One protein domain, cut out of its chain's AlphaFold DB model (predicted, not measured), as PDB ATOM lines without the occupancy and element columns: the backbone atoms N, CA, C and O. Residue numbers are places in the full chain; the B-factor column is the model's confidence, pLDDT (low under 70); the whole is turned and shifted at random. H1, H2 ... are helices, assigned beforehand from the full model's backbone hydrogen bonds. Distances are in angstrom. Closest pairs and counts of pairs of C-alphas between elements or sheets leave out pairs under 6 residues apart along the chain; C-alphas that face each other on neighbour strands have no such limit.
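What this domain is: This is residues 67 to 201 of the 202 residues of an uncharacterized protein of Phaeocystidibacter marisrubri (UniProt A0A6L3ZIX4). Three long helices, H1, H3 and H5, lie side by side with their centres in a triangle, H1 running against the other two, and the short helix H2 crosses one end of the three. H4 folds back from H3 on the side away from H1, starting near H3 and H5 and then splaying outward, while H5 runs on past the ends of H1 and H3. The printed part has 135 residues with five named helices, in the order H1, H2, H3, H4, H5, and no named strand; its class is all helix. It is compact, with a radius of gyration of the C-alphas of 16.3 A, and spans 50 by 38 by 27 A.

Where its parts are: Start with the longest helix, H5, residues 173 to 199: find C-alpha 173 at (-44.594, 17.043, -11.754) and go 39.3 A to C-alpha 199 at (-5.411, 19.065, -13.740). H1, residues 67 to 87, begins with C-alpha 67 at (-17.339, 24.983, -19.859) and is 30.0 A long. H3, residues 120 to 139, covers 27.6 A. H4, residues 145 to 160, covers 21.8 A and has a kink of 26 degrees near residue 154. H2 is residues 104 to 112, 11.8 A.

How they stand to each other: Look from H5 to H1: they touch, closest at the C-alphas of Glu 74 and Gln 184, 6.5 A apart, at a shallow tilt of 8 degrees, opposite ways. With residues 69 to 76 alone, H1 touches H3, closest at the C-alphas of Ile 73 and Phe 132, 6.7 A apart, at a shallow tilt of 14 degrees, opposite ways. H3 and H5 are near each other. H2 touches H1 at a steep tilt of 50 degrees, the closest C-alphas being those of Leu 84 and Tyr 110, 6.7 A apart. H2 touches H3 at a steep tilt of 64 degrees, with the C-alphas of Phe 111 and Ile 122 closest at 5.3 A. H2 and H5 only just touch, with 3 pairs of C-alphas within 8 A, and only at their ends; the C-alphas of Val 107 and Leu 173 are closest at 6.2 A. H3 and H4 form a helical hairpin at a steep tilt of 39 degrees, with the C-alphas of Val 133 and Gly 146 closest at 5.7 A. H4 and H5 are close but not clearly touching, with the C-alphas of Phe 145 and Glu 190 closest at 7.1 A. H4 is apart from H1 and H2. In H1, H2, H3, H4 and H5 every O i to N i+4 pair is within hydrogen-bond range.

The domain as a whole: The C-alphas of Asp 115 and Ile 201 are the two farthest apart, at 52.2 A. The printed part has no cut. The links from H1 to H2, residues 88 to 103, and from H4 to H5, residues 161 to 172, are long. Look in the B-factor column for pLDDT under 70 at residues 114 to 120, 160 and 199 to 201.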
ATOM      1  N   LEU A  67     -16.297  24.507 -20.766       72.00
ATOM      2  CA  LEU A  67     -17.339  24.983 -19.859       72.00
ATOM      3  C   LEU A  67     -18.563  25.499 -20.624       72.00
ATOM      4  O   LEU A  67     -19.669  25.449 -20.097       72.00
ATOM      5  N   GLN A  68     -18.379  25.949 -21.869       78.94
ATOM      6  CA  GLN A  68     -19.480  26.355 -22.731       78.94
ATOM      7  C   GLN A  68     -20.407  25.181 -23.086       78.94
ATOM      8  O   GLN A  68     -21.618  25.340 -22.968       78.94
ATOM      9  N   LEU A  69     -19.872  24.003 -23.435       86.06
ATOM     10  CA  LEU A  69     -20.687  22.814 -23.734       86.06
ATOM     11  C   LEU A  69     -21.561  22.414 -22.533       86.06
ATOM     12  O   LEU A  69     -22.761  22.187 -22.682       86.06
ATOM     13  N   PHE A  70     -20.969  22.369 -21.334       86.44
ATOM     14  CA  PHE A  70     -21.696  22.063 -20.098       86.44
ATOM     15  C   PHE A  70     -22.748  23.129 -19.769       86.44
ATOM     16  O   PHE A  70     -23.890  22.800 -19.454       86.44
ATOM     17  N   LYS A  71     -22.403  24.411 -19.923       81.62
ATOM     18  CA  LYS A  71     -23.337  25.521 -19.711       81.62
ATOM     19  C   LYS A  71     -24.534  25.455 -20.666       81.62
ATOM     20  O   LYS A  71     -25.663  25.673 -20.240       81.62
ATOM     21  N   GLU A  72     -24.314  25.145 -21.944       88.31
ATOM     22  CA  GLU A  72     -25.387  25.069 -22.945       88.31
ATOM     23  C   GLU A  72     -26.434  23.998 -22.596       88.31
ATOM     24  O   GLU A  72     -27.638  24.251 -22.718       88.31
ATOM     25  N   ILE A  73     -26.004  22.819 -22.130       92.31
ATOM     26  CA  ILE A  73     -26.940  21.768 -21.705       92.31
ATOM     27  C   ILE A  73     -27.603  22.101 -20.360       92.31
ATOM     28  O   ILE A  73     -28.805  21.881 -20.214       92.31
ATOM     29  N   GLU A  74     -26.874  22.686 -19.403       87.25
ATOM     30  CA  GLU A  74     -27.418  23.130 -18.111       87.25
ATOM     31  C   GLU A  74     -28.536  24.171 -18.296       87.25
ATOM     32  O   GLU A  74     -29.638  23.990 -17.766       87.25
ATOM     33  N   ASP A  75     -28.288  25.201 -19.114       85.25
ATOM     34  CA  ASP A  75     -29.261  26.247 -19.453       85.25
ATOM     35  C   ASP A  75     -30.489  25.649 -20.160       85.25
ATOM     36  O   ASP A  75     -31.633  25.988 -19.851       85.25
ATOM     37  N   SER A  76     -30.272  24.711 -21.087       92.38
ATOM     38  CA  SER A  76     -31.360  24.049 -21.818       92.38
ATOM     39  C   SER A  76     -32.259  23.225 -20.891       92.38
ATOM     40  O   SER A  76     -33.485  23.313 -20.978       92.38
ATOM     41  N   LEU A  77     -31.673  22.460 -19.963       91.69
ATOM     42  CA  LEU A  77     -32.428  21.676 -18.982       91.69
ATOM     43  C   LEU A  77     -33.171  22.577 -17.983       91.69
ATOM     44  O   LEU A  77     -34.314  22.273 -17.630       91.69
ATOM     45  N   MET A  78     -32.576  23.704 -17.581       86.62
ATOM     46  CA  MET A  78     -33.237  24.709 -16.740       86.62
ATOM     47  C   MET A  78     -34.453  25.328 -17.445       86.62
ATOM     48  O   MET A  78     -35.526  25.448 -16.851       86.62
ATOM     49  N   ASN A  79     -34.331  25.650 -18.735       88.56
ATOM     50  CA  ASN A  79     -35.439  26.191 -19.524       88.56
ATOM     51  C   ASN A  79     -36.604  25.196 -19.648       88.56
ATOM     52  O   ASN A  79     -37.769  25.595 -19.556       88.56
ATOM     53  N   ILE A  80     -36.311  23.899 -19.816       91.75
ATOM     54  CA  ILE A  80     -37.336  22.843 -19.824       91.75
ATOM     55  C   ILE A  80     -38.040  22.778 -18.466       91.75
ATOM     56  O   ILE A  80     -39.269  22.769 -18.421       91.75
ATOM     57  N   GLN A  81     -37.284  22.792 -17.363       91.25
ATOM     58  CA  GLN A  81     -37.839  22.802 -16.007       91.25
ATOM     59  C   GLN A  81     -38.771  23.989 -15.775       91.25
ATOM     60  O   GLN A  81     -39.903  23.805 -15.331       91.25
ATOM     61  N   GLN A  82     -38.313  25.199 -16.090       87.81
ATOM     62  CA  GLN A  82     -39.105  26.408 -15.904       87.81
ATOM     63  C   GLN A  82     -40.384  26.365 -16.747       87.81
ATOM     64  O   GLN A  82     -41.472  26.586 -16.222       87.81
ATOM     65  N   SER A  83     -40.270  25.981 -18.020       90.56
ATOM     66  CA  SER A  83     -41.418  25.867 -18.923       90.56
ATOM     67  C   SER A  83     -42.432  24.821 -18.447       90.56
ATOM     68  O   SER A  83     -43.637  25.032 -18.566       90.56
ATOM     69  N   LEU A  84     -41.962  23.690 -17.911       91.31
ATOM     70  CA  LEU A  84     -42.822  22.646 -17.353       91.31
ATOM     71  C   LEU A  84     -43.554  23.146 -16.100       91.31
ATOM     72  O   LEU A  84     -44.760  22.939 -15.968       91.31
ATOM     73  N   ILE A  85     -42.844  23.832 -15.201       87.81
ATOM     74  CA  ILE A  85     -43.419  24.435 -13.992       87.81
ATOM     75  C   ILE A  85     -44.502  25.449 -14.366       87.81
ATOM     76  O   ILE A  85     -45.603  25.382 -13.824       87.81
ATOM     77  N   GLU A  86     -44.213  26.355 -15.300       88.06
ATOM     78  CA  GLU A  86     -45.165  27.355 -15.795       88.06
ATOM     79  C   GLU A  86     -46.397  26.693 -16.427       88.06
ATOM     80  O   GLU A  86     -47.527  27.054 -16.096       88.06
ATOM     81  N   HIS A  87     -46.201  25.658 -17.254       89.19
ATOM     82  CA  HIS A  87     -47.295  24.889 -17.854       89.19
ATOM     83  C   HIS A  87     -48.170  24.174 -16.811       89.19
ATOM     84  O   HIS A  87     -49.375  24.009 -17.004       89.19
ATOM     85  N   CYS A  88     -47.584  23.783 -15.678       87.38
ATOM     86  CA  CYS A  88     -48.283  23.155 -14.559       87.38
ATOM     87  C   CYS A  88     -48.828  24.166 -13.529       87.38
ATOM     88  O   CYS A  88     -49.104  23.789 -12.388       87.38
ATOM     89  N   GLY A  89     -48.981  25.442 -13.901       85.25
ATOM     90  CA  GLY A  89     -49.585  26.485 -13.061       85.25
ATOM     91  C   GLY A  89     -48.608  27.257 -12.171       85.25
ATOM     92  O   GLY A  89     -49.027  28.142 -11.430       85.25
ATOM     93  N   GLY A  90     -47.308  26.973 -12.247       86.81
ATOM     94  CA  GLY A  90     -46.267  27.724 -11.554       86.81
ATOM     95  C   GLY A  90     -46.023  27.309 -10.100       86.81
ATOM     96  O   GLY A  90     -46.446  26.251  -9.621       86.81
ATOM     97  N   ILE A  91     -45.288  28.165  -9.387       82.69
ATOM     98  CA  ILE A  91     -44.929  27.981  -7.977       82.69
ATOM     99  C   ILE A  91     -45.810  28.879  -7.113       82.69
ATOM    100  O   ILE A  91     -45.917  30.083  -7.344       82.69
ATOM    101  N   HIS A  92     -46.413  28.300  -6.082       77.62
ATOM    102  CA  HIS A  92     -47.197  29.025  -5.102       77.62
ATOM    103  C   HIS A  92     -46.294  29.984  -4.298       77.62
ATOM    104  O   HIS A  92     -45.377  29.535  -3.600       77.62
ATOM    105  N   PRO A  93     -46.561  31.302  -4.317       74.94
ATOM    106  CA  PRO A  93     -45.617  32.318  -3.843       74.94
ATOM    107  C   PRO A  93     -45.361  32.276  -2.332       74.94
ATOM    108  O   PRO A  93     -44.328  32.749  -1.874       74.94
ATOM    109  N   LYS A  94     -46.289  31.716  -1.543       71.06
ATOM    110  CA  LYS A  94     -46.153  31.657  -0.075       71.06
ATOM    111  C   LYS A  94     -45.474  30.389   0.429       71.06
ATOM    112  O   LYS A  94     -44.925  30.397   1.522       71.06
ATOM    113  N   THR A  95     -45.576  29.292  -0.317       77.00
ATOM    114  CA  THR A  95     -45.110  27.972   0.140       77.00
ATOM    115  C   THR A  95     -43.913  27.469  -0.653       77.00
ATOM    116  O   THR A  95     -43.294  26.491  -0.249       77.00
ATOM    117  N   GLY A  96     -43.598  28.088  -1.798       77.19
ATOM    118  CA  GLY A  96     -42.573  27.589  -2.715       77.19
ATOM    119  C   GLY A  96     -42.932  26.242  -3.354       77.19
ATOM    120  O   GLY A  96     -42.091  25.625  -3.999       77.19
ATOM    121  N   SER A  97     -44.166  25.764  -3.167       76.12
ATOM    122  CA  SER A  97     -44.649  24.478  -3.679       76.12
ATOM    123  C   SER A  97     -45.278  24.643  -5.059       76.12
ATOM    124  O   SER A  97     -45.772  25.717  -5.388       76.12
ATOM    125  N   TYR A  98     -45.323  23.582  -5.859       82.12
ATOM    126  CA  TYR A  98     -46.014  23.609  -7.149       82.12
ATOM    127  C   TYR A  98     -47.536  23.760  -6.978       82.12
ATOM    128  O   TYR A  98     -48.116  23.134  -6.090       82.12
ATOM    129  N   MET A  99     -48.189  24.571  -7.823       75.81
ATOM    130  CA  MET A  99     -49.609  24.924  -7.647       75.81
ATOM    131  C   MET A  99     -50.606  23.781  -7.926       75.81
ATOM    132  O   MET A  99     -51.711  23.822  -7.387       75.81
ATOM    133  N   HIS A 100     -50.251  22.755  -8.716       76.38
ATOM    134  CA  HIS A 100     -51.205  21.729  -9.189       76.38
ATOM    135  C   HIS A 100     -50.799  20.264  -8.942       76.38
ATOM    136  O   HIS A 100     -51.210  19.383  -9.693       76.38
ATOM    137  N   LEU A 101     -50.019  19.960  -7.899       77.50
ATOM    138  CA  LEU A 101     -49.586  18.577  -7.627       77.50
ATOM    139  C   LEU A 101     -50.764  17.581  -7.494       77.50
ATOM    140  O   LEU A 101     -51.754  17.904  -6.835       77.50
ATOM    141  N   PRO A 102     -50.658  16.366  -8.076       77.06
ATOM    142  CA  PRO A 102     -49.473  15.805  -8.736       77.06
ATOM    143  C   PRO A 102     -49.268  16.272 -10.192       77.06
ATOM    144  O   PRO A 102     -48.228  15.982 -10.764       77.06
ATOM    145  N   ALA A 103     -50.212  17.010 -10.787       84.88
ATOM    146  CA  ALA A 103     -50.144  17.589 -12.139       84.88
ATOM    147  C   ALA A 103     -49.855  16.595 -13.288       84.88
ATOM    148  O   ALA A 103     -49.421  17.020 -14.355       84.88
ATOM    149  N   ILE A 104     -50.138  15.296 -13.117       88.62
ATOM    150  CA  ILE A 104     -49.814  14.236 -14.099       88.62
ATOM    151  C   ILE A 104     -50.334  14.575 -15.504       88.62
ATOM    152  O   ILE A 104     -49.579  14.571 -16.469       88.62
ATOM    153  N   ALA A 105     -51.607  14.968 -15.622       87.25
ATOM    154  CA  ALA A 105     -52.196  15.327 -16.913       87.25
ATOM    155  C   ALA A 105     -51.498  16.529 -17.582       87.25
ATOM    156  O   ALA A 105     -51.426  16.583 -18.805       87.25
ATOM    157  N   HIS A 106     -50.964  17.471 -16.799       88.81
ATOM    158  CA  HIS A 106     -50.215  18.619 -17.318       88.81
ATOM    159  C   HIS A 106     -48.802  18.228 -17.757       88.81
ATOM    160  O   HIS A 106     -48.326  18.738 -18.765       88.81
ATOM    161  N   VAL A 107     -48.148  17.302 -17.048       91.75
ATOM    162  CA  VAL A 107     -46.858  16.733 -17.470       91.75
ATOM    163  C   VAL A 107     -47.030  15.977 -18.785       91.75
ATOM    164  O   VAL A 107     -46.302  16.250 -19.740       91.75
ATOM    165  N   ASN A 108     -48.042  15.106 -18.867       91.44
ATOM    166  CA  ASN A 108     -48.349  14.382 -20.095       91.44
ATOM    167  C   ASN A 108     -48.638  15.353 -21.240       91.44
ATOM    168  O   ASN A 108     -48.089  15.219 -22.328       91.44
ATOM    169  N   HIS A 109     -49.457  16.376 -20.979       89.31
ATOM    170  CA  HIS A 109     -49.772  17.390 -21.975       89.31
ATOM    171  C   HIS A 109     -48.507  18.099 -22.464       89.31
ATOM    172  O   HIS A 109     -48.287  18.190 -23.669       89.31
ATOM    173  N   TYR A 110     -47.663  18.567 -21.542       90.25
ATOM    174  CA  TYR A 110     -46.443  19.293 -21.868       90.25
ATOM    175  C   TYR A 110     -45.522  18.491 -22.793       90.25
ATOM    176  O   TYR A 110     -45.025  19.042 -23.772       90.25
ATOM    177  N   PHE A 111     -45.282  17.211 -22.498       90.25
ATOM    178  CA  PHE A 111     -44.328  16.403 -23.260       90.25
ATOM    179  C   PHE A 111     -44.917  15.743 -24.517       90.25
ATOM    180  O   PHE A 111     -44.153  15.528 -25.462       90.25
ATOM    181  N   TYR A 112     -46.225  15.447 -24.538       87.75
ATOM    182  CA  TYR A 112     -46.822  14.496 -25.491       87.75
ATOM    183  C   TYR A 112     -48.067  14.977 -26.250       87.75
ATOM    184  O   TYR A 112     -48.581  14.220 -27.066       87.75
ATOM    185  N   ARG A 113     -48.622  16.170 -25.989       82.69
ATOM    186  CA  ARG A 113     -49.868  16.574 -26.666       82.69
ATOM    187  C   ARG A 113     -49.623  17.150 -28.065       82.69
ATOM    188  O   ARG A 113     -48.899  18.130 -28.241       82.69
ATOM    189  N   ASP A 114     -50.346  16.587 -29.032       61.47
ATOM    190  CA  ASP A 114     -50.172  16.825 -30.470       61.47
ATOM    191  C   ASP A 114     -50.660  18.190 -30.991       61.47
ATOM    192  O   ASP A 114     -50.187  18.659 -32.028       61.47
ATOM    193  N   ASP A 115     -51.589  18.863 -30.303       61.69
ATOM    194  CA  ASP A 115     -52.218  20.111 -30.779       61.69
ATOM    195  C   ASP A 115     -51.304  21.348 -30.709       61.69
ATOM    196  O   ASP A 115     -51.644  22.410 -31.231       61.69
ATOM    197  N   LEU A 116     -50.109  21.188 -30.139       54.94
ATOM    198  CA  LEU A 116     -49.029  22.171 -30.105       54.94
ATOM    199  C   LEU A 116     -47.867  21.762 -31.035       54.94
ATOM    200  O   LEU A 116     -46.708  21.888 -30.654       54.94
ATOM    201  N   ASN A 117     -48.140  21.254 -32.247       54.34
ATOM    202  CA  ASN A 117     -47.108  20.807 -33.208       54.34
ATOM    203  C   ASN A 117     -46.066  19.837 -32.582       54.34
ATOM    204  O   ASN A 117     -44.866  19.973 -32.840       54.34
ATOM    205  N   GLN A 118     -46.481  18.899 -31.714       49.03
ATOM    206  CA  GLN A 118     -45.562  18.218 -30.789       49.03
ATOM    207  C   GLN A 118     -45.862  16.730 -30.532       49.03
ATOM    208  O   GLN A 118     -46.628  16.394 -29.649       49.03
ATOM    209  N   ASN A 119     -45.215  15.820 -31.263       54.22
ATOM    210  CA  ASN A 119     -44.119  14.990 -30.721       54.22
ATOM    211  C   ASN A 119     -42.768  15.700 -30.408       54.22
ATOM    212  O   ASN A 119     -41.845  15.096 -29.870       54.22
ATOM    213  N   GLN A 120     -42.582  16.988 -30.716       67.62
ATOM    214  CA  GLN A 120     -41.273  17.651 -30.633       67.62
ATOM    215  C   GLN A 120     -40.683  17.827 -29.229       67.62
ATOM    216  O   GLN A 120     -39.463  17.844 -29.158       67.62
ATOM    217  N   ARG A 121     -41.422  17.999 -28.118       86.56
ATOM    218  CA  ARG A 121     -40.769  18.339 -26.827       86.56
ATOM    219  C   ARG A 121     -40.003  17.180 -26.222       86.56
ATOM    220  O   ARG A 121     -38.848  17.364 -25.842       86.56
ATOM    221  N   ILE A 122     -40.608  15.998 -26.187       88.75
ATOM    222  CA  ILE A 122     -39.896  14.790 -25.776       88.75
ATOM    223  C   ILE A 122     -38.710  14.507 -26.707       88.75
ATOM    224  O   ILE A 122     -37.601  14.263 -26.239       88.75
ATOM    225  N   HIS A 123     -38.888  14.656 -28.022       86.38
ATOM    226  CA  HIS A 123     -37.788  14.508 -28.976       86.38
ATOM    227  C   HIS A 123     -36.716  15.588 -28.823       86.38
ATOM    228  O   HIS A 123     -35.541  15.296 -28.989       86.38
ATOM    229  N   THR A 124     -37.089  16.816 -28.467       87.69
ATOM    230  CA  THR A 124     -36.165  17.926 -28.216       87.69
ATOM    231  C   THR A 124     -35.347  17.639 -26.969       87.69
ATOM    232  O   THR A 124     -34.136  17.817 -27.000       87.69
ATOM    233  N   PHE A 125     -35.972  17.131 -25.903       91.81
ATOM    234  CA  PHE A 125     -35.260  16.665 -24.717       91.81
ATOM    235  C   PHE A 125     -34.208  15.612 -25.092       91.81
ATOM    236  O   PHE A 125     -33.026  15.811 -24.820       91.81
ATOM    237  N   PHE A 126     -34.597  14.544 -25.793       90.62
ATOM    238  CA  PHE A 126     -33.647  13.501 -26.196       90.62
ATOM    239  C   PHE A 126     -32.588  13.989 -27.186       90.62
ATOM    240  O   PHE A 126     -31.427  13.607 -27.069       90.62
ATOM    241  N   HIS A 127     -32.945  14.867 -28.120       90.31
ATOM    242  CA  HIS A 127     -32.005  15.459 -29.065       90.31
ATOM    243  C   HIS A 127     -30.950  16.314 -28.354       90.31
ATOM    244  O   HIS A 127     -29.768  16.205 -28.669       90.31
ATOM    245  N   LEU A 128     -31.351  17.124 -27.368       92.38
ATOM    246  CA  LEU A 128     -30.430  17.913 -26.547       92.38
ATOM    247  C   LEU A 128     -29.443  17.014 -25.797       92.38
ATOM    248  O   LEU A 128     -28.239  17.270 -25.824       92.38
ATOM    249  N   VAL A 129     -29.940  15.941 -25.177       92.25
ATOM    250  CA  VAL A 129     -29.104  14.974 -24.454       92.25
ATOM    251  C   VAL A 129     -28.142  14.257 -25.401       92.25
ATOM    252  O   VAL A 129     -26.946  14.211 -25.129       92.25
ATOM    253  N   ALA A 130     -28.629  13.758 -26.538       90.69
ATOM    254  CA  ALA A 130     -27.807  13.068 -27.530       90.69
ATOM    255  C   ALA A 130     -26.726  13.982 -28.123       90.69
ATOM    256  O   ALA A 130     -25.578  13.563 -28.279       90.69
ATOM    257  N   LYS A 131     -27.070  15.246 -28.408       92.25
ATOM    258  CA  LYS A 131     -26.117  16.257 -28.875       92.25
ATOM    259  C   LYS A 131     -25.009  16.475 -27.845       92.25
ATOM    260  O   LYS A 131     -23.841  16.436 -28.212       92.25
ATOM    261  N   PHE A 132     -25.368  16.662 -26.572       93.94
ATOM    262  CA  PHE A 132     -24.387  16.831 -25.499       93.94
ATOM    263  C   PHE A 132     -23.459  15.619 -25.379       93.94
ATOM    264  O   PHE A 132     -22.246  15.797 -25.385       93.94
ATOM    265  N   VAL A 133     -24.013  14.401 -25.327       93.00
ATOM    266  CA  VAL A 133     -23.217  13.165 -25.234       93.00
ATOM    267  C   VAL A 133     -22.258  13.049 -26.411       93.00
ATOM    268  O   VAL A 133     -21.074  12.839 -26.194       93.00
ATOM    269  N   THR A 134     -22.739  13.260 -27.638       92.00
ATOM    270  CA  THR A 134     -21.903  13.180 -28.847       92.00
ATOM    271  C   THR A 134     -20.739  14.168 -28.779       92.00
ATOM    272  O   THR A 134     -19.584  13.769 -28.889       92.00
ATOM    273  N   SER A 135     -21.027  15.449 -28.519       91.81
ATOM    274  CA  SER A 135     -19.993  16.484 -28.414       91.81
ATOM    275  C   SER A 135     -19.031  16.250 -27.247       91.81
ATOM    276  O   SER A 135     -17.851  16.580 -27.346       91.81
ATOM    277  N   TYR A 136     -19.507  15.679 -26.138       91.06
ATOM    278  CA  TYR A 136     -18.657  15.376 -24.992       91.06
ATOM    279  C   TYR A 136     -17.762  14.157 -25.237       91.06
ATOM    280  O   TYR A 136     -16.593  14.194 -24.871       91.06
ATOM    281  N   THR A 137     -18.253  13.111 -25.905       90.69
ATOM    282  CA  THR A 137     -17.439  11.952 -26.297       90.69
ATOM    283  C   THR A 137     -16.348  12.343 -27.293       90.69
ATOM    284  O   THR A 137     -15.230  11.852 -27.189       90.69
ATOM    285  N   GLU A 138     -16.621  13.267 -28.218       90.69
ATOM    286  CA  GLU A 138     -15.584  13.829 -29.100       90.69
ATOM    287  C   GLU A 138     -14.503  14.587 -28.313       90.69
ATOM    288  O   GLU A 138     -13.323  14.535 -28.661       90.69
ATOM    289  N   LEU A 139     -14.900  15.282 -27.245       86.94
ATOM    290  CA  LEU A 139     -14.004  16.059 -26.392       86.94
ATOM    291  C   LEU A 139     -13.196  15.192 -25.410       86.94
ATOM    292  O   LEU A 139     -12.030  15.486 -25.150       86.94
ATOM    293  N   ASN A 140     -13.810  14.156 -24.841       88.75
ATOM    294  CA  ASN A 140     -13.215  13.259 -23.853       88.75
ATOM    295  C   ASN A 140     -13.585  11.790 -24.154       88.75
ATOM    296  O   ASN A 140     -14.459  11.232 -23.484       88.75
ATOM    297  N   PRO A 141     -12.925  11.151 -25.142       89.81
ATOM    298  CA  PRO A 141     -13.286   9.810 -25.620       89.81
ATOM    299  C   PRO A 141     -13.180   8.707 -24.565       89.81
ATOM    300  O   PRO A 141     -13.882   7.708 -24.646       89.81
ATOM    301  N   GLU A 142     -12.316   8.900 -23.568       88.31
ATOM    302  CA  GLU A 142     -12.087   7.942 -22.482       88.31
ATOM    303  C   GLU A 142     -13.147   8.043 -21.369       88.31
ATOM    304  O   GLU A 142     -13.110   7.279 -20.402       88.31
ATOM    305  N   SER A 143     -14.073   9.009 -21.446       88.19
ATOM    306  CA  SER A 143     -15.131   9.129 -20.443       88.19
ATOM    307  C   SER A 143     -16.168   8.009 -20.591       88.19
ATOM    308  O   SER A 143     -16.757   7.860 -21.664       88.19
ATOM    309  N   PRO A 144     -16.518   7.307 -19.496       87.69
ATOM    310  CA  PRO A 144     -17.602   6.330 -19.506       87.69
ATOM    311  C   PRO A 144     -18.995   6.982 -19.532       87.69
ATOM    312  O   PRO A 144     -19.998   6.276 -19.560       87.69
ATOM    313  N   PHE A 145     -19.107   8.316 -19.498       89.56
ATOM    314  CA  PHE A 145     -20.379   9.016 -19.296       89.56
ATOM    315  C   PHE A 145     -21.457   8.671 -20.330       89.56
ATOM    316  O   PHE A 145     -22.620   8.487 -19.969       89.56
ATOM    317  N   GLY A 146     -21.080   8.584 -21.609       89.00
ATOM    318  CA  GLY A 146     -22.013   8.229 -22.680       89.00
ATOM    319  C   GLY A 146     -22.607   6.834 -22.478       89.00
ATOM    320  O   GLY A 146     -23.827   6.675 -22.514       89.00
ATOM    321  N   GLU A 147     -21.755   5.853 -22.173       88.88
ATOM    322  CA  GLU A 147     -22.154   4.469 -21.891       88.88
ATOM    323  C   GLU A 147     -22.980   4.367 -20.600       88.88
ATOM    324  O   GLU A 147     -24.025   3.716 -20.572       88.88
ATOM    325  N   GLU A 148     -22.573   5.068 -19.535       87.62
ATOM    326  CA  GLU A 148     -23.319   5.136 -18.275       87.62
ATOM    327  C   GLU A 148     -24.727   5.704 -18.494       87.62
ATOM    328  O   GLU A 148     -25.700   5.188 -17.939       87.62
ATOM    329  N   LEU A 149     -24.866   6.753 -19.309       88.19
ATOM    330  CA  LEU A 149     -26.162   7.353 -19.598       88.19
ATOM    331  C   LEU A 149     -27.023   6.458 -20.497       88.19
ATOM    332  O   LEU A 149     -28.210   6.291 -20.219       88.19
ATOM    333  N   GLN A 150     -26.432   5.843 -21.522       86.94
ATOM    334  CA  GLN A 150     -27.117   4.875 -22.375       86.94
ATOM    335  C   GLN A 150     -27.633   3.683 -21.561       86.94
ATOM    336  O   GLN A 150     -28.804   3.332 -21.684       86.94
ATOM    337  N   SER A 151     -26.822   3.137 -20.650       84.38
ATOM    338  CA  SER A 151     -27.220   2.010 -19.796       84.38
ATOM    339  C   SER A 151     -28.442   2.322 -18.920       84.38
ATOM    340  O   SER A 151     -29.262   1.442 -18.664       84.38
ATOM    341  N   LYS A 152     -28.622   3.584 -18.498       82.25
ATOM    342  CA  LYS A 152     -29.821   4.016 -17.760       82.25
ATOM    343  C   LYS A 152     -31.067   3.974 -18.640       82.25
ATOM    344  O   LYS A 152     -32.117   3.553 -18.161       82.25
ATOM    345  N   PHE A 153     -30.964   4.398 -19.900       82.88
ATOM    346  CA  PHE A 153     -32.081   4.327 -20.843       82.88
ATOM    347  C   PHE A 153     -32.383   2.884 -21.254       82.88
ATOM    348  O   PHE A 153     -33.541   2.486 -21.251       82.88
ATOM    349  N   GLU A 154     -31.359   2.068 -21.503       80.06
ATOM    350  CA  GLU A 154     -31.530   0.642 -21.795       80.06
ATOM    351  C   GLU A 154     -32.138  -0.124 -20.618       80.06
ATOM    352  O   GLU A 154     -32.946  -1.024 -20.822       80.06
ATOM    353  N   PHE A 155     -31.798   0.232 -19.376       76.75
ATOM    354  CA  PHE A 155     -32.426  -0.366 -18.202       76.75
ATOM    355  C   PHE A 155     -33.933  -0.080 -18.157       76.75
ATOM    356  O   PHE A 155     -34.704  -0.983 -17.825       76.75
ATOM    357  N   LEU A 156     -34.362   1.140 -18.511       73.69
ATOM    358  CA  LEU A 156     -35.786   1.486 -18.594       73.69
ATOM    359  C   LEU A 156     -36.509   0.593 -19.610       73.69
ATOM    360  O   LEU A 156     -37.530   0.001 -19.268       73.69
ATOM    361  N   SER A 157     -35.935   0.409 -20.797       74.75
ATOM    362  CA  SER A 157     -36.541  -0.416 -21.850       74.75
ATOM    363  C   SER A 157     -36.520  -1.906 -21.514       74.75
ATOM    364  O   SER A 157     -37.539  -2.575 -21.595       74.75
ATOM    365  N   ASN A 158     -35.380  -2.432 -21.064       74.38
ATOM    366  CA  ASN A 158     -35.189  -3.875 -20.905       74.38
ATOM    367  C   ASN A 158     -35.735  -4.434 -19.583       74.38
ATOM    368  O   ASN A 158     -36.071  -5.614 -19.511       74.38
ATOM    369  N   THR A 159     -35.762  -3.628 -18.516       72.62
ATOM    370  CA  THR A 159     -36.133  -4.100 -17.165       72.62
ATOM    371  C   THR A 159     -37.511  -3.620 -16.734       72.62
ATOM    372  O   THR A 159     -38.203  -4.334 -16.004       72.62
ATOM    373  N   ALA A 160     -37.897  -2.411 -17.147       67.31
ATOM    374  CA  ALA A 160     -39.183  -1.825 -16.789       67.31
ATOM    375  C   ALA A 160     -40.216  -1.890 -17.924       67.31
ATOM    376  O   ALA A 160     -41.367  -1.575 -17.658       67.31
ATOM    377  N   ASP A 161     -39.837  -2.338 -19.131       78.00
ATOM    378  CA  ASP A 161     -40.704  -2.339 -20.323       78.00
ATOM    379  C   ASP A 161     -41.208  -0.923 -20.669       78.00
ATOM    380  O   ASP A 161     -42.353  -0.719 -21.058       78.00
ATOM    381  N   ILE A 162     -40.344   0.081 -20.457       79.31
ATOM    382  CA  ILE A 162     -40.643   1.497 -20.690       79.31
ATOM    383  C   ILE A 162     -39.791   1.991 -21.852       79.31
ATOM    384  O   ILE A 162     -38.561   2.084 -21.752       79.31
ATOM    385  N   GLU A 163     -40.448   2.370 -22.943       82.56
ATOM    386  CA  GLU A 163     -39.766   2.993 -24.071       82.56
ATOM    387  C   GLU A 163     -39.133   4.321 -23.627       82.56
ATOM    388  O   GLU A 163     -39.758   5.085 -22.885       82.56
ATOM    389  N   PRO A 164     -37.914   4.680 -24.076       79.25
ATOM    390  CA  PRO A 164     -37.279   5.929 -23.657       79.25
ATOM    391  C   PRO A 164     -38.161   7.147 -23.962       79.25
ATOM    392  O   PRO A 164     -38.235   8.087 -23.175       79.25
ATOM    393  N   THR A 165     -38.916   7.112 -25.061       83.88
ATOM    394  CA  THR A 165     -39.892   8.153 -25.404       83.88
ATOM    395  C   THR A 165     -40.980   8.328 -24.344       83.88
ATOM    396  O   THR A 165     -41.485   9.427 -24.168       83.88
ATOM    397  N   GLU A 166     -41.301   7.312 -23.555       88.19
ATOM    398  CA  GLU A 166     -42.313   7.352 -22.492       88.19
ATOM    399  C   GLU A 166     -41.732   7.763 -21.127       88.19
ATOM    400  O   GLU A 166     -42.394   7.658 -20.090       88.19
ATOM    401  N   LEU A 167     -40.495   8.280 -21.101       89.00
ATOM    402  CA  LEU A 167     -39.790   8.669 -19.877       89.00
ATOM    403  C   LEU A 167     -40.653   9.516 -18.930       89.00
ATOM    404  O   LEU A 167     -40.717   9.221 -17.735       89.00
ATOM    405  N   PHE A 168     -41.354  10.522 -19.455       91.38
ATOM    406  CA  PHE A 168     -42.192  11.435 -18.672       91.38
ATOM    407  C   PHE A 168     -43.672  11.058 -18.638       91.38
ATOM    408  O   PHE A 168     -44.444  11.744 -17.968       91.38
ATOM    409  N   LEU A 169     -44.072   9.991 -19.334       90.50
ATOM    410  CA  LEU A 169     -45.459   9.559 -19.372       90.50
ATOM    411  C   LEU A 169     -45.899   9.122 -17.971       90.50
ATOM    412  O   LEU A 169     -45.177   8.406 -17.265       90.50
ATOM    413  N   ASP A 170     -47.060   9.634 -17.575       89.69
ATOM    414  CA  ASP A 170     -47.739   9.421 -16.299       89.69
ATOM    415  C   ASP A 170     -46.926   9.811 -15.056       89.69
ATOM    416  O   ASP A 170     -47.248   9.423 -13.929       89.69
ATOM    417  N   LEU A 171     -45.894  10.645 -15.228       89.31
ATOM    418  CA  LEU A 171     -45.136  11.168 -14.100       89.31
ATOM    419  C   LEU A 171     -45.847  12.355 -13.434       89.31
ATOM    420  O   LEU A 171     -46.212  13.323 -14.102       89.31
ATOM    421  N   PRO A 172     -45.950  12.360 -12.092       89.31
ATOM    422  CA  PRO A 172     -46.216  13.578 -11.344       89.31
ATOM    423  C   PRO A 172     -45.155  14.648 -11.625       89.31
ATOM    424  O   PRO A 172     -43.986  14.322 -11.851       89.31
ATOM    425  N   LEU A 173     -45.516  15.928 -11.524       89.00
ATOM    426  CA  LEU A 173     -44.594  17.043 -11.754       89.00
ATOM    427  C   LEU A 173     -43.339  16.960 -10.879       89.00
ATOM    428  O   LEU A 173     -42.240  17.168 -11.380       89.00
ATOM    429  N   ASP A 174     -43.463  16.628  -9.595       85.31
ATOM    430  CA  ASP A 174     -42.308  16.472  -8.704       85.31
ATOM    431  C   ASP A 174     -41.352  15.371  -9.183       85.31
ATOM    432  O   ASP A 174     -40.134  15.528  -9.089       85.31
ATOM    433  N   ARG A 175     -41.889  14.293  -9.762       85.44
ATOM    434  CA  ARG A 175     -41.101  13.167 -10.280       85.44
ATOM    435  C   ARG A 175     -40.486  13.464 -11.639       85.44
ATOM    436  O   ARG A 175     -39.307  13.185 -11.830       85.44
ATOM    437  N   ALA A 176     -41.217  14.119 -12.537       91.19
ATOM    438  CA  ALA A 176     -40.661  14.633 -13.787       91.19
ATOM    439  C   ALA A 176     -39.506  15.616 -13.517       91.19
ATOM    440  O   ALA A 176     -38.425  15.504 -14.095       91.19
ATOM    441  N   MET A 177     -39.690  16.527 -12.557       89.56
ATOM    442  CA  MET A 177     -38.641  17.442 -12.105       89.56
ATOM    443  C   MET A 177     -37.442  16.699 -11.512       89.56
ATOM    444  O   MET A 177     -36.301  17.092 -11.760       89.56
ATOM    445  N   GLN A 178     -37.677  15.628 -10.750       86.31
ATOM    446  CA  GLN A 178     -36.616  14.792 -10.194       86.31
ATOM    447  C   GLN A 178     -35.766  14.142 -11.294       86.31
ATOM    448  O   GLN A 178     -34.545  14.239 -11.222       86.31
ATOM    449  N   VAL A 179     -36.382  13.572 -12.336       89.69
ATOM    450  CA  VAL A 179     -35.661  12.997 -13.490       89.69
ATOM    451  C   VAL A 179     -34.740  14.039 -14.136       89.69
ATOM    452  O   VAL A 179     -33.549  13.780 -14.324       89.69
ATOM    453  N   ILE A 180     -35.246  15.250 -14.406       91.62
ATOM    454  CA  ILE A 180     -34.437  16.314 -15.028       91.62
ATOM    455  C   ILE A 180     -33.288  16.751 -14.106       91.62
ATOM    456  O   ILE A 180     -32.150  16.882 -14.557       91.62
ATOM    457  N   ARG A 181     -33.552  16.940 -12.804       85.81
ATOM    458  CA  ARG A 181     -32.523  17.334 -11.820       85.81
ATOM    459  C   ARG A 181     -31.408  16.308 -11.700       85.81
ATOM    460  O   ARG A 181     -30.244  16.662 -11.563       85.81
ATOM    461  N   SER A 182     -31.752  15.038 -11.766       86.19
ATOM    462  CA  SER A 182     -30.788  13.953 -11.702       86.19
ATOM    463  C   SER A 182     -29.928  13.813 -12.953       86.19
ATOM    464  O   SER A 182     -28.771  13.388 -12.875       86.19
ATOM    465  N   LEU A 183     -30.460  14.180 -14.119       89.94
ATOM    466  CA  LEU A 183     -29.649  14.321 -15.320       89.94
ATOM    467  C   LEU A 183     -28.677  15.501 -15.181       89.94
ATOM    468  O   LEU A 183     -27.480  15.304 -15.378       89.94
ATOM    469  N   GLN A 184     -29.161  16.678 -14.761       86.50
ATOM    470  CA  GLN A 184     -28.308  17.845 -14.473       86.50
ATOM    471  C   GLN A 184     -27.189  17.482 -13.492       86.50
ATOM    472  O   GLN A 184     -26.037  17.841 -13.696       86.50
ATOM    473  N   MET A 185     -27.513  16.698 -12.467       83.56
ATOM    474  CA  MET A 185     -26.534  16.235 -11.498       83.56
ATOM    475  C   MET A 185     -25.489  15.288 -12.101       83.56
ATOM    476  O   MET A 185     -24.311  15.394 -11.780       83.56
ATOM    477  N   SER A 186     -25.895  14.373 -12.987       87.06
ATOM    478  CA  SER A 186     -24.941  13.508 -13.701       87.06
ATOM    479  C   SER A 186     -23.984  14.337 -14.559       87.06
ATOM    480  O   SER A 186     -22.789  14.069 -14.572       87.06
ATOM    481  N   ILE A 187     -24.512  15.357 -15.242       88.81
ATOM    482  CA  ILE A 187     -23.733  16.281 -16.073       88.81
ATOM    483  C   ILE A 187     -22.757  17.091 -15.213       88.81
ATOM    484  O   ILE A 187     -21.592  17.212 -15.577       88.81
ATOM    485  N   GLU A 188     -23.193  17.594 -14.056       82.81
ATOM    486  CA  GLU A 188     -22.333  18.326 -13.120       82.81
ATOM    487  C   GLU A 188     -21.182  17.450 -12.611       82.81
ATOM    488  O   GLU A 188     -20.026  17.867 -12.626       82.81
ATOM    489  N   LEU A 189     -21.474  16.213 -12.201       83.56
ATOM    490  CA  LEU A 189     -20.446  15.265 -11.765       83.56
ATOM    491  C   LEU A 189     -19.424  15.009 -12.870       83.56
ATOM    492  O   LEU A 189     -18.221  14.974 -12.605       83.56
ATOM    493  N   GLU A 190     -19.892  14.864 -14.105       87.31
ATOM    494  CA  GLU A 190     -19.017  14.646 -15.245       87.31
ATOM    495  C   GLU A 190     -18.181  15.886 -15.580       87.31
ATOM    496  O   GLU A 190     -16.973  15.766 -15.790       87.31
ATOM    497  N   LYS A 191     -18.767  17.089 -15.509       84.69
ATOM    498  CA  LYS A 191     -18.039  18.364 -15.616       84.69
ATOM    499  C   LYS A 191     -16.888  18.410 -14.624       84.69
ATOM    500  O   LYS A 191     -15.758  18.738 -14.978       84.69
ATOM    501  N   MET A 192     -17.162  18.051 -13.377       80.69
ATOM    502  CA  MET A 192     -16.155  18.053 -12.331       80.69
ATOM    503  C   MET A 192     -15.068  16.985 -12.551       80.69
ATOM    504  O   MET A 192     -13.886  17.277 -12.364       80.69
ATOM    505  N   ARG A 193     -15.436  15.764 -12.972       83.69
ATOM    506  CA  ARG A 193     -14.474  14.701 -13.333       83.69
ATOM    507  C   ARG A 193     -13.552  15.154 -14.461       83.69
ATOM    508  O   ARG A 193     -12.341  14.961 -14.367       83.69
ATOM    509  N   TYR A 194     -14.112  15.804 -15.475       84.12
ATOM    510  CA  TYR A 194     -13.359  16.370 -16.584       84.12
ATOM    511  C   TYR A 194     -12.395  17.476 -16.133       84.12
ATOM    512  O   TYR A 194     -11.219  17.464 -16.483       84.12
ATOM    513  N   VAL A 195     -12.843  18.418 -15.297       78.06
ATOM    514  CA  VAL A 195     -11.952  19.465 -14.759       78.06
ATOM    515  C   VAL A 195     -10.779  18.848 -13.990       78.06
ATOM    516  O   VAL A 195      -9.639  19.275 -14.163       78.06
ATOM    517  N   LEU A 196     -11.028  17.812 -13.184       75.12
ATOM    518  CA  LEU A 196      -9.972  17.105 -12.458       75.12
ATOM    519  C   LEU A 196      -9.008  16.350 -13.385       75.12
ATOM    520  O   LEU A 196      -7.817  16.282 -13.080       75.12
ATOM    521  N   SER A 197      -9.485  15.773 -14.494       78.50
ATOM    522  CA  SER A 197      -8.612  15.063 -15.438       78.50
ATOM    523  C   SER A 197      -7.634  16.019 -16.116       78.50
ATOM    524  O   SER A 197      -6.446  15.709 -16.191       78.50
ATOM    525  N   LEU A 198      -8.086  17.220 -16.488       73.69
ATOM    526  CA  LEU A 198      -7.224  18.268 -17.038       73.69
ATOM    527  C   LEU A 198      -6.107  18.691 -16.076       73.69
ATOM    528  O   LEU A 198      -4.999  18.999 -16.505       73.69
ATOM    529  N   GLN A 199      -6.378  18.682 -14.771       64.88
ATOM    530  CA  GLN A 199      -5.411  19.065 -13.740       64.88
ATOM    531  C   GLN A 199      -4.379  17.972 -13.414       64.88
ATOM    532  O   GLN A 199      -3.375  18.267 -12.769       64.88
ATOM    533  N   ASN A 200      -4.612  16.722 -13.829       57.78
ATOM    534  CA  ASN A 200      -3.680  15.603 -13.638       57.78
ATOM    535  C   ASN A 200      -2.745  15.380 -14.842       57.78
ATOM    536  O   ASN A 200      -1.944  14.450 -14.817       57.78
ATOM    537  N   ILE A 201      -2.845  16.210 -15.887       51.16
ATOM    538  CA  ILE A 201      -1.969  16.172 -17.072       51.16
ATOM    539  C   ILE A 201      -0.681  17.012 -16.863       51.16
ATOM    540  O   ILE A 201       0.172  17.053 -17.745       51.16
TER     541      ILE A 201